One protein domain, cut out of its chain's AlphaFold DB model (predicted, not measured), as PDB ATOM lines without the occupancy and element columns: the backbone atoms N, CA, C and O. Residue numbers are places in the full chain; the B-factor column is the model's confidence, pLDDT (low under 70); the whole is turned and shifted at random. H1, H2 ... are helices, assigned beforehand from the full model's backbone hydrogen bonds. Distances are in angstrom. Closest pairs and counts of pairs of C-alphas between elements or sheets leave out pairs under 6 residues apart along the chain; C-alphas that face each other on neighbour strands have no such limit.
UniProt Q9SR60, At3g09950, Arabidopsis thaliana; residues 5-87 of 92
ATOM      1  N   GLY A   5      22.764  45.913  20.709       62.67
ATOM      2  CA  GLY A   5      23.522  47.154  20.484       62.67
ATOM      3  C   GLY A   5      24.565  47.035  19.371       62.67
ATOM      4  O   GLY A   5      24.827  48.001  18.660       62.67
ATOM      5  N   TRP A   6      25.113  45.834  19.167       62.67
ATOM      6  CA  TRP A   6      26.145  45.608  18.158       62.67
ATOM      7  C   TRP A   6      25.614  45.757  16.726       62.67
ATOM      8  O   TRP A   6      26.252  46.433  15.926       62.67
ATOM      9  N   LEU A   7      24.410  45.247  16.417       68.91
ATOM     10  CA  LEU A   7      23.817  45.408  15.081       68.91
ATOM     11  C   LEU A   7      23.540  46.886  14.751       68.91
ATOM     12  O   LEU A   7      23.713  47.307  13.610       68.91
ATOM     13  N   LEU A   8      23.148  47.693  15.744       67.43
ATOM     14  CA  LEU A   8      22.957  49.133  15.547       67.43
ATOM     15  C   LEU A   8      24.285  49.856  15.297       67.43
ATOM     16  O   LEU A   8      24.364  50.678  14.388       67.43
ATOM     17  N   ASN A   9      25.327  49.532  16.068       67.63
ATOM     18  CA  ASN A   9      26.665  50.087  15.859       67.63
ATOM     19  C   ASN A   9      27.226  49.686  14.486       67.63
ATOM     20  O   ASN A   9      27.812  50.525  13.807       67.63
ATOM     21  N   PHE A  10      26.967  48.453  14.041       68.48
ATOM     22  CA  PHE A  10      27.284  47.954  12.702       68.48
ATOM     23  C   PHE A  10      26.573  48.752  11.601       68.48
ATOM     24  O   PHE A  10      27.229  49.279  10.704       68.48
ATOM     25  N   LEU A  11      25.246  48.909  11.686       66.68
ATOM     26  CA  LEU A  11      24.484  49.695  10.708       66.68
ATOM     27  C   LEU A  11      24.929  51.163  10.690       66.68
ATOM     28  O   LEU A  11      24.987  51.777   9.627       66.68
ATOM     29  N   ASN A  12      25.266  51.732  11.850       67.39
ATOM     30  CA  ASN A  12      25.737  53.110  11.935       67.39
ATOM     31  C   ASN A  12      27.147  53.275  11.345       67.39
ATOM     32  O   ASN A  12      27.408  54.261  10.659       67.39
ATOM     33  N   HIS A  13      28.034  52.297  11.552       59.07
ATOM     34  CA  HIS A  13      29.359  52.277  10.934       59.07
ATOM     35  C   HIS A  13      29.258  52.167   9.407       59.07
ATOM     36  O   HIS A  13      29.842  52.986   8.702       59.07
ATOM     37  N   ALA A  14      28.433  51.242   8.902       56.87
ATOM     38  CA  ALA A  14      28.202  51.068   7.468       56.87
ATOM     39  C   ALA A  14      27.662  52.347   6.803       56.87
ATOM     40  O   ALA A  14      28.127  52.728   5.732       56.87
ATOM     41  N   LYS A  15      26.740  53.061   7.466       57.53
ATOM     42  CA  LYS A  15      26.214  54.343   6.968       57.53
ATOM     43  C   LYS A  15      27.258  55.458   6.935       57.53
ATOM     44  O   LYS A  15      27.197  56.313   6.060       57.53
ATOM     45  N   ASN A  16      28.191  55.481   7.885       56.31
ATOM     46  CA  ASN A  16      29.193  56.547   7.966       56.31
ATOM     47  C   ASN A  16      30.314  56.370   6.921       56.31
ATOM     48  O   ASN A  16      30.858  57.352   6.425       56.31
ATOM     49  N   GLN A  17      30.610  55.129   6.515       52.24
ATOM     50  CA  GLN A  17      31.602  54.851   5.469       52.24
ATOM     51  C   GLN A  17      31.131  55.220   4.048       52.24
ATOM     52  O   GLN A  17      31.964  55.399   3.163       52.24
ATOM     53  N   GLU A  18      29.824  55.383   3.820       51.29
ATOM     54  CA  GLU A  18      29.270  55.759   2.510       51.29
ATOM     55  C   GLU A  18      29.489  57.249   2.161       51.29
ATOM     56  O   GLU A  18      29.468  57.613   0.988       51.29
ATOM     57  N   SER A  19      29.750  58.125   3.143       51.71
ATOM     58  CA  SER A  19      29.666  59.583   2.936       51.71
ATOM     59  C   SER A  19      30.945  60.286   2.445       51.71
ATOM     60  O   SER A  19      30.925  61.509   2.296       51.71
ATOM     61  N   VAL A  20      32.052  59.587   2.171       51.17
ATOM     62  CA  VAL A  20      33.235  60.221   1.550       51.17
ATOM     63  C   VAL A  20      33.151  60.125   0.020       51.17
ATOM     64  O   VAL A  20      33.605  59.173  -0.616       51.17
ATOM     65  N   GLU A  21      32.493  61.137  -0.546       51.76
ATOM     66  CA  GLU A  21      32.209  61.361  -1.967       51.76
ATOM     67  C   GLU A  21      33.439  61.219  -2.879       51.76
ATOM     68  O   GLU A  21      34.379  62.011  -2.825       51.76
ATOM     69  N   ASN A  22      33.381  60.280  -3.827       50.82
ATOM     70  CA  ASN A  22      34.100  60.406  -5.092       50.82
ATOM     71  C   ASN A  22      33.083  60.812  -6.166       50.82
ATOM     72  O   ASN A  22      32.380  59.973  -6.737       50.82
ATOM     73  N   LEU A  23      32.974  62.120  -6.405       51.50
ATOM     74  CA  LEU A  23      32.203  62.678  -7.514       51.50
ATOM     75  C   LEU A  23      32.928  62.373  -8.832       51.50
ATOM     76  O   LEU A  23      34.051  62.832  -9.055       51.50
ATOM     77  N   ASP A  24      32.290  61.605  -9.718       53.33
ATOM     78  CA  ASP A  24      32.753  61.473 -11.099       53.33
ATOM     79  C   ASP A  24      32.601  62.808 -11.848       53.33
ATOM     80  O   ASP A  24      31.767  63.649 -11.499       53.33
ATOM     81  N   LYS A  25      33.378  63.004 -12.920       64.05
ATOM     82  CA  LYS A  25      33.392  64.233 -13.734       64.05
ATOM     83  C   LYS A  25      32.031  64.613 -14.338       64.05
ATOM     84  O   LYS A  25      31.881  65.749 -14.773       64.05
ATOM     85  N   ASN A  26      31.049  63.710 -14.312       66.85
ATOM     86  CA  ASN A  26      29.668  63.961 -14.730       66.85
ATOM     87  C   ASN A  26      28.669  64.113 -13.565       66.85
ATOM     88  O   ASN A  26      27.464  63.995 -13.772       66.85
ATOM     89  N   GLY A  27      29.137  64.344 -12.333       59.74
ATOM     90  CA  GLY A  27      28.270  64.525 -11.161       59.74
ATOM     91  C   GLY A  27      27.558  63.248 -10.699       59.74
ATOM     92  O   GLY A  27      26.679  63.309  -9.845       59.74
ATOM     93  N   ALA A  28      27.929  62.085 -11.241       59.62
ATOM     94  CA  ALA A  28      27.437  60.805 -10.762       59.62
ATOM     95  C   ALA A  28      28.251  60.376  -9.533       59.62
ATOM     96  O   ALA A  28      29.463  60.165  -9.621       59.62
ATOM     97  N   VAL A  29      27.578  60.229  -8.392       57.67
ATOM     98  CA  VAL A  29      28.148  59.619  -7.188       57.67
ATOM     99  C   VAL A  29      28.494  58.169  -7.528       57.67
ATOM    100  O   VAL A  29      27.609  57.339  -7.751       57.67
ATOM    101  N   LYS A  30      29.785  57.845  -7.621       53.79
ATOM    102  CA  LYS A  30      30.224  56.449  -7.651       53.79
ATOM    103  C   LYS A  30      30.161  55.959  -6.212       53.79
ATOM    104  O   LYS A  30      30.954  56.402  -5.387       53.79
ATOM    105  N   ALA A  31      29.211  55.070  -5.915       59.16
ATOM    106  CA  ALA A  31      29.199  54.367  -4.637       59.16
ATOM    107  C   ALA A  31      30.599  53.767  -4.403       59.16
ATOM    108  O   ALA A  31      31.145  53.158  -5.336       59.16
ATOM    109  N   PRO A  32      31.216  53.964  -3.224       56.51
ATOM    110  CA  PRO A  32      32.538  53.421  -2.957       56.51
ATOM    111  C   PRO A  32      32.493  51.905  -3.159       56.51
ATOM    112  O   PRO A  32      31.756  51.185  -2.490       56.51
ATOM    113  N   SER A  33      33.280  51.402  -4.114       61.37
ATOM    114  CA  SER A  33      33.334  49.972  -4.443       61.37
ATOM    115  C   SER A  33      33.966  49.124  -3.334       61.37
ATOM    116  O   SER A  33      34.045  47.904  -3.464       61.37
ATOM    117  N   SER A  34      34.420  49.745  -2.242       59.74
ATOM    118  CA  SER A  34      34.817  49.074  -1.005       59.74
ATOM    119  C   SER A  34      33.597  48.825  -0.111       59.74
ATOM    120  O   SER A  34      33.564  49.235   1.047       59.74
ATOM    121  N   GLY A  35      32.560  48.188  -0.654       61.97
ATOM    122  CA  GLY A  35      31.489  47.649   0.180       61.97
ATOM    123  C   GLY A  35      32.037  46.531   1.069       61.97
ATOM    124  O   GLY A  35      32.917  45.780   0.641       61.97
ATOM    125  N   PHE A  36      31.512  46.403   2.290       58.80
ATOM    126  CA  PHE A  36      31.736  45.225   3.128       58.80
ATOM    127  C   PHE A  36      31.370  43.970   2.323       58.80
ATOM    128  O   PHE A  36      30.206  43.752   1.978       58.80
ATOM    129  N   LYS A  37      32.370  43.157   1.971       66.86
ATOM    130  CA  LYS A  37      32.132  41.857   1.346       66.86
ATOM    131  C   LYS A  37      31.799  40.887   2.462       66.86
ATOM    132  O   LYS A  37      32.700  40.476   3.180       66.86
ATOM    133  N   MET A  38      30.519  40.547   2.600       73.17
ATOM    134  CA  MET A  38      30.079  39.569   3.590       73.17
ATOM    135  C   MET A  38      30.864  38.262   3.396       73.17
ATOM    136  O   MET A  38      30.745  37.655   2.323       73.17
ATOM    137  N   PRO A  39      31.660  37.827   4.388       68.57
ATOM    138  CA  PRO A  39      32.352  36.553   4.307       68.57
ATOM    139  C   PRO A  39      31.316  35.438   4.148       68.57
ATOM    140  O   PRO A  39      30.367  35.340   4.927       68.57
ATOM    141  N   LEU A  40      31.466  34.607   3.115       76.67
ATOM    142  CA  LEU A  40      30.542  33.493   2.854       76.67
ATOM    143  C   LEU A  40      30.808  32.276   3.751       76.67
ATOM    144  O   LEU A  40      30.017  31.333   3.768       76.67
ATOM    145  N   HIS A  41      31.932  32.264   4.467       83.16
ATOM    146  CA  HIS A  41      32.404  31.111   5.218       83.16
ATOM    147  C   HIS A  41      32.828  31.534   6.600       83.16
ATOM    148  O   HIS A  41      33.611  32.459   6.720       83.16
ATOM    149  N   TYR A  42      32.332  30.815   7.599       85.43
ATOM    150  CA  TYR A  42      32.737  30.955   8.986       85.43
ATOM    151  C   TYR A  42      34.189  30.490   9.186       85.43
ATOM    152  O   TYR A  42      34.604  29.548   8.494       85.43
ATOM    153  N   PRO A  43      34.959  31.080  10.118       88.64
ATOM    154  CA  PRO A  43      36.330  30.653  10.363       88.64
ATOM    155  C   PRO A  43      36.352  29.192  10.822       88.64
ATOM    156  O   PRO A  43      35.519  28.770  11.619       88.64
ATOM    157  N   ARG A  44      37.301  28.409  10.305       88.12
ATOM    158  CA  ARG A  44      37.483  26.986  10.644       88.12
ATOM    159  C   ARG A  44      38.788  26.766  11.405       88.12
ATOM    160  O   ARG A  44      39.554  25.872  11.063       88.12
ATOM    161  N   TYR A  45      39.053  27.636  12.368       91.61
ATOM    162  CA  TYR A  45      40.189  27.508  13.272       91.61
ATOM    163  C   TYR A  45      39.756  26.728  14.507       91.61
ATOM    164  O   TYR A  45      38.632  26.907  14.984       91.61
ATOM    165  N   THR A  46      40.623  25.854  15.010       91.73
ATOM    166  CA  THR A  46      40.395  25.197  16.298       91.73
ATOM    167  C   THR A  46      40.706  26.152  17.445       91.73
ATOM    168  O   THR A  46      41.208  27.263  17.254       91.73
ATOM    169  N   LYS A  47      40.403  25.733  18.674       92.81
ATOM    170  CA  LYS A  47      40.753  26.517  19.856       92.81
ATOM    171  C   LYS A  47      42.271  26.724  19.957       92.81
ATOM    172  O   LYS A  47      42.713  27.823  20.275       92.81
ATOM    173  N   GLU A  48      43.042  25.690  19.650       93.70
ATOM    174  CA  GLU A  48      44.504  25.697  19.671       93.70
ATOM    175  C   GLU A  48      45.058  26.668  18.624       93.70
ATOM    176  O   GLU A  48      45.924  27.480  18.945       93.70
ATOM    177  N   ASP A  49      44.485  26.671  17.413       95.35
ATOM    178  CA  ASP A  49      44.849  27.640  16.376       95.35
ATOM    179  C   ASP A  49      44.693  29.080  16.893       95.35
ATOM    180  O   ASP A  49      45.588  29.905  16.720       95.35
ATOM    181  N   TYR A  50      43.584  29.395  17.576       95.29
ATOM    182  CA  TYR A  50      43.367  30.724  18.159       95.29
ATOM    183  C   TYR A  50      44.356  31.073  19.276       95.29
ATOM    184  O   TYR A  50      44.748  32.235  19.410       95.29
ATOM    185  N   GLU A  51      44.751  30.099  20.092       94.67
ATOM    186  CA  GLU A  51      45.720  30.303  21.171       94.67
ATOM    187  C   GLU A  51      47.125  30.608  20.624       94.67
ATOM    188  O   GLU A  51      47.837  31.445  21.192       94.67
ATOM    189  N   GLU A  52      47.490  30.007  19.489       95.41
ATOM    190  CA  GLU A  52      48.764  30.227  18.796       95.41
ATOM    191  C   GLU A  52      48.742  31.430  17.838       95.41
ATOM    192  O   GLU A  52      49.798  31.962  17.485       95.41
ATOM    193  N   MET A  53      47.560  31.909  17.439       95.39
ATOM    194  CA  MET A  53      47.420  33.028  16.505       95.39
ATOM    195  C   MET A  53      48.107  34.307  17.003       95.39
ATOM    196  O   MET A  53      47.933  34.761  18.141       95.39
ATOM    197  N   GLU A  54      48.860  34.921  16.092       94.88
ATOM    198  CA  GLU A  54      49.495  36.226  16.268       94.88
ATOM    199  C   GLU A  54      48.454  37.356  16.271       94.88
ATOM    200  O   GLU A  54      47.398  37.256  15.644       94.88
ATOM    201  N   GLU A  55      48.773  38.464  16.941       94.18
ATOM    202  CA  GLU A  55      47.858  39.599  17.117       94.18
ATOM    203  C   GLU A  55      47.293  40.134  15.801       94.18
ATOM    204  O   GLU A  55      46.081  40.250  15.650       94.18
ATOM    205  N   TRP A  56      48.160  40.365  14.816       93.57
ATOM    206  CA  TRP A  56      47.754  40.889  13.515       93.57
ATOM    207  C   TRP A  56      46.776  39.960  12.778       93.57
ATOM    208  O   TRP A  56      45.936  40.439  12.016       93.57
ATOM    209  N   ARG A  57      46.857  38.636  12.994       93.65
ATOM    210  CA  ARG A  57      45.904  37.681  12.404       93.65
ATOM    211  C   ARG A  57      44.541  37.792  13.058       93.65
ATOM    212  O   ARG A  57      43.537  37.687  12.362       93.65
ATOM    213  N   LEU A  58      44.504  37.992  14.373       94.34
ATOM    214  CA  LEU A  58      43.258  38.226  15.096       94.34
ATOM    215  C   LEU A  58      42.650  39.564  14.690       94.34
ATOM    216  O   LEU A  58      41.457  39.607  14.429       94.34
ATOM    217  N   ASP A  59      43.449  40.618  14.542       92.39
ATOM    218  CA  ASP A  59      42.959  41.918  14.075       92.39
ATOM    219  C   ASP A  59      42.372  41.831  12.667       92.39
ATOM    220  O   ASP A  59      41.267  42.320  12.424       92.39
ATOM    221  N   LEU A  60      43.061  41.143  11.752       90.85
ATOM    222  CA  LEU A  60      42.558  40.908  10.402       90.85
ATOM    223  C   LEU A  60      41.259  40.099  10.422       90.85
ATOM    224  O   LEU A  60      40.295  40.487   9.767       90.85
ATOM    225  N   LEU A  61      41.221  39.009  11.193       91.67
ATOM    226  CA  LEU A  61      40.036  38.173  11.336       91.67
ATOM    227  C   LEU A  61      38.865  38.984  11.892       91.67
ATOM    228  O   LEU A  61      37.792  39.010  11.311       91.67
ATOM    229  N   LEU A  62      39.057  39.690  13.001       91.11
ATOM    230  CA  LEU A  62      38.008  40.495  13.610       91.11
ATOM    231  C   LEU A  62      37.544  41.596  12.648       91.11
ATOM    232  O   LEU A  62      36.343  41.810  12.507       91.11
ATOM    233  N   SER A  63      38.457  42.230  11.914       87.55
ATOM    234  CA  SER A  63      38.134  43.217  10.880       87.55
ATOM    235  C   SER A  63      37.290  42.646   9.740       87.55
ATOM    236  O   SER A  63      36.273  43.240   9.375       87.55
ATOM    237  N   GLU A  64      37.630  41.459   9.235       86.48
ATOM    238  CA  GLU A  64      36.885  40.781   8.166       86.48
ATOM    239  C   GLU A  64      35.428  40.482   8.566       86.48
ATOM    240  O   GLU A  64      34.527  40.541   7.729       86.48
ATOM    241  N   TYR A  65      35.171  40.257   9.859       87.75
ATOM    242  CA  TYR A  65      33.828  40.052  10.416       87.75
ATOM    243  C   TYR A  65      33.194  41.325  11.002       87.75
ATOM    244  O   TYR A  65      32.142  41.258  11.640       87.75
ATOM    245  N   GLY A  66      33.797  42.501  10.792       85.64
ATOM    246  CA  GLY A  66      33.271  43.786  11.271       85.64
ATOM    247  C   GLY A  66      33.377  43.995  12.789       85.64
ATOM    248  O   GLY A  66      32.714  44.863  13.355       85.64
ATOM    249  N   LEU A  67      34.221  43.223  13.467       87.16
ATOM    250  CA  LEU A  67      34.493  43.256  14.906       87.16
ATOM    251  C   LEU A  67      35.644  44.232  15.221       87.16
ATOM    252  O   LEU A  67      36.550  43.943  15.998       87.16
ATOM    253  N   LEU A  68      35.600  45.427  14.624       79.84
ATOM    254  CA  LEU A  68      36.662  46.437  14.731       79.84
ATOM    255  C   LEU A  68      36.843  46.996  16.152       79.84
ATOM    256  O   LEU A  68      37.919  47.479  16.489       79.84
ATOM    257  N   ALA A  69      35.822  46.886  17.006       80.16
ATOM    258  CA  ALA A  69      35.833  47.405  18.378       80.16
ATOM    259  C   ALA A  69      36.920  46.794  19.286       80.16
ATOM    260  O   ALA A  69      37.132  47.293  20.383       80.16
ATOM    261  N   PHE A  70      37.583  45.726  18.839       79.90
ATOM    262  CA  PHE A  70      38.580  44.983  19.604       79.90
ATOM    263  C   PHE A  70      40.027  45.281  19.187       79.90
ATOM    264  O   PHE A  70      40.932  44.644  19.715       79.90
ATOM    265  N   HIS A  71      40.274  46.220  18.263       79.34
ATOM    266  CA  HIS A  71      41.638  46.534  17.799       79.34
ATOM    267  C   HIS A  71      42.541  47.047  18.931       79.34
ATOM    268  O   HIS A  71      43.717  46.693  18.974       79.34
ATOM    269  N   ASP A  72      41.974  47.806  19.873       85.19
ATOM    270  CA  ASP A  72      42.697  48.373  21.020       85.19
ATOM    271  C   ASP A  72      42.772  47.414  22.227       85.19
ATOM    272  O   ASP A  72      43.348  47.754  23.263       85.19
ATOM    273  N   ASN A  73      42.182  46.217  22.125       88.92
ATOM    274  CA  ASN A  73      42.209  45.228  23.199       88.92
ATOM    275  C   ASN A  73      43.568  44.531  23.279       88.92
ATOM    276  O   ASN A  73      44.317  44.439  22.307       88.92
ATOM    277  N   THR A  74      43.865  43.952  24.439       93.11
ATOM    278  CA  THR A  74      45.057  43.114  24.585       93.11
ATOM    279  C   THR A  74      44.952  41.849  23.727       93.11
ATOM    280  O   THR A  74      43.862  41.318  23.501       93.11
ATOM    281  N   LEU A  75      46.094  41.298  23.306       93.98
ATOM    282  CA  LEU A  75      46.156  40.033  22.560       93.98
ATOM    283  C   LEU A  75      45.355  38.903  23.232       93.98
ATOM    284  O   LEU A  75      44.641  38.156  22.569       93.98
ATOM    285  N   HIS A  76      45.439  38.795  24.560       93.92
ATOM    286  CA  HIS A  76      44.704  37.785  25.319       93.92
ATOM    287  C   HIS A  76      43.182  37.978  25.224       93.92
ATOM    288  O   HIS A  76      42.447  37.011  25.037       93.92
ATOM    289  N   GLU A  77      42.695  39.216  25.314       93.87
ATOM    290  CA  GLU A  77      41.271  39.528  25.158       93.87
ATOM    291  C   GLU A  77      40.785  39.280  23.728       93.87
ATOM    292  O   GLU A  77      39.703  38.724  23.556       93.87
ATOM    293  N   LYS A  78      41.591  39.618  22.710       94.62
ATOM    294  CA  LYS A  78      41.294  39.317  21.298       94.62
ATOM    295  C   LYS A  78      41.133  37.811  21.076       94.62
ATOM    296  O   LYS A  78      40.162  37.387  20.453       94.62
ATOM    297  N   ARG A  79      42.040  36.997  21.632       95.00
ATOM    298  CA  ARG A  79      41.967  35.525  21.577       95.00
ATOM    299  C   ARG A  79      40.738  34.988  22.288       95.00
ATOM    300  O   ARG A  79      39.986  34.225  21.696       95.00
ATOM    301  N   ALA A  80      40.521  35.402  23.535       93.52
ATOM    302  CA  ALA A  80      39.380  34.954  24.324       93.52
ATOM    303  C   ALA A  80      38.055  35.291  23.627       93.52
ATOM    304  O   ALA A  80      37.172  34.442  23.538       93.52
ATOM    305  N   PHE A  81      37.949  36.500  23.072       92.59
ATOM    306  CA  PHE A  81      36.787  36.923  22.306       92.59
ATOM    307  C   PHE A  81      36.617  36.122  21.010       92.59
ATOM    308  O   PHE A  81      35.507  35.693  20.713       92.59
ATOM    309  N   ALA A  82      37.693  35.885  20.252       93.54
ATOM    310  CA  ALA A  82      37.641  35.082  19.033       93.54
ATOM    311  C   ALA A  82      37.232  33.631  19.321       93.54
ATOM    312  O   ALA A  82      36.387  33.097  18.614       93.54
ATOM    313  N   ILE A  83      37.759  33.020  20.384       93.08
ATOM    314  CA  ILE A  83      37.375  31.671  20.817       93.08
ATOM    315  C   ILE A  83      35.894  31.642  21.206       93.08
ATOM    316  O   ILE A  83      35.158  30.801  20.704       93.08
ATOM    317  N   ASP A  84      35.432  32.577  22.037       91.13
ATOM    318  CA  ASP A  84      34.024  32.641  22.460       91.13
ATOM    319  C   ASP A  84      33.068  32.938  21.289       91.13
ATOM    320  O   ASP A  84      31.940  32.451  21.246       91.13
ATOM    321  N   THR A  85      33.529  33.713  20.305       90.23
ATOM    322  CA  THR A  85      32.734  34.091  19.130       90.23
ATOM    323  C   THR A  85      32.692  32.979  18.093       90.23
ATOM    324  O   THR A  85      31.623  32.702  17.560       90.23
ATOM    325  N   PHE A  86      33.836  32.360  17.786       91.72
ATOM    326  CA  PHE A  86      34.006  31.467  16.641       91.72
ATOM    327  C   PHE A  86      34.026  29.973  16.996       91.72
ATOM    328  O   PHE A  86      33.800  29.151  16.115       91.72
ATOM    329  N   ILE A  87      34.220  29.574  18.254       90.12
ATOM    330  CA  ILE A  87      34.183  28.155  18.648       90.12
ATOM    331  C   ILE A  87      32.803  27.807  19.217       90.12
ATOM    332  O   ILE A  87      32.465  28.162  20.344       90.12
TER     333      ILE A  87
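Overview. This is residues 5 to 87 of the 92 residues of the protein "At3g09950" of Arabidopsis thaliana (UniProt Q9SR60). The longest helix, H1, is separate from a small cluster of H2, H3 and H4, in which H4 packs on both others. A long loop, residues 18 to 46, reaches far out from the cluster, folds back near Asn 26 and makes much of the length. The 83 printed residues hold four named helices, H1 to H4 in chain order, and no named strand; the class is all helix, with 41 residues, under half, in them. The whole is loose, with a radius of gyration of the C-alphas of 16.2 A and spans of 53 by 24 by 19 A.

Along the chain. H1, residues 5 to 17, is 18.7 A long from C-alpha 5 at (23.522, 47.154, 20.484). H4, residues 75 to 86, is 16.0 A long and ends at C-alpha 86 (34.006, 31.467, 16.641). H3 is residues 55 to 64, 14.2 A, and H2 residues 47 to 52, 8.9 A.

Arrangement. H1 touches no helix. H3 and H4 touch, closest at the C-alphas of Glu 55 and Leu 75, 5.7 A, at a steep tilt of 39 degrees, the same way. H4 touches H2 with residues 79 to 83 alone, closest at the C-alphas of Tyr 50 and Arg 79, 6.1 A, at a shallow tilt of 23 degrees, opposite ways. H2 and H3 are only just apart, closest 8.1 A. In H1 to H4 every O i to N i+4 pair is within hydrogen-bond range.

Size, cuts and confidence. The C-alphas farthest apart, Asn 26 and Glu 48, are 53.6 A apart. The printed part has no cut; the link H1 to H2 is long. The pLDDT is under 70 at residues 5 to 37 and residue 39.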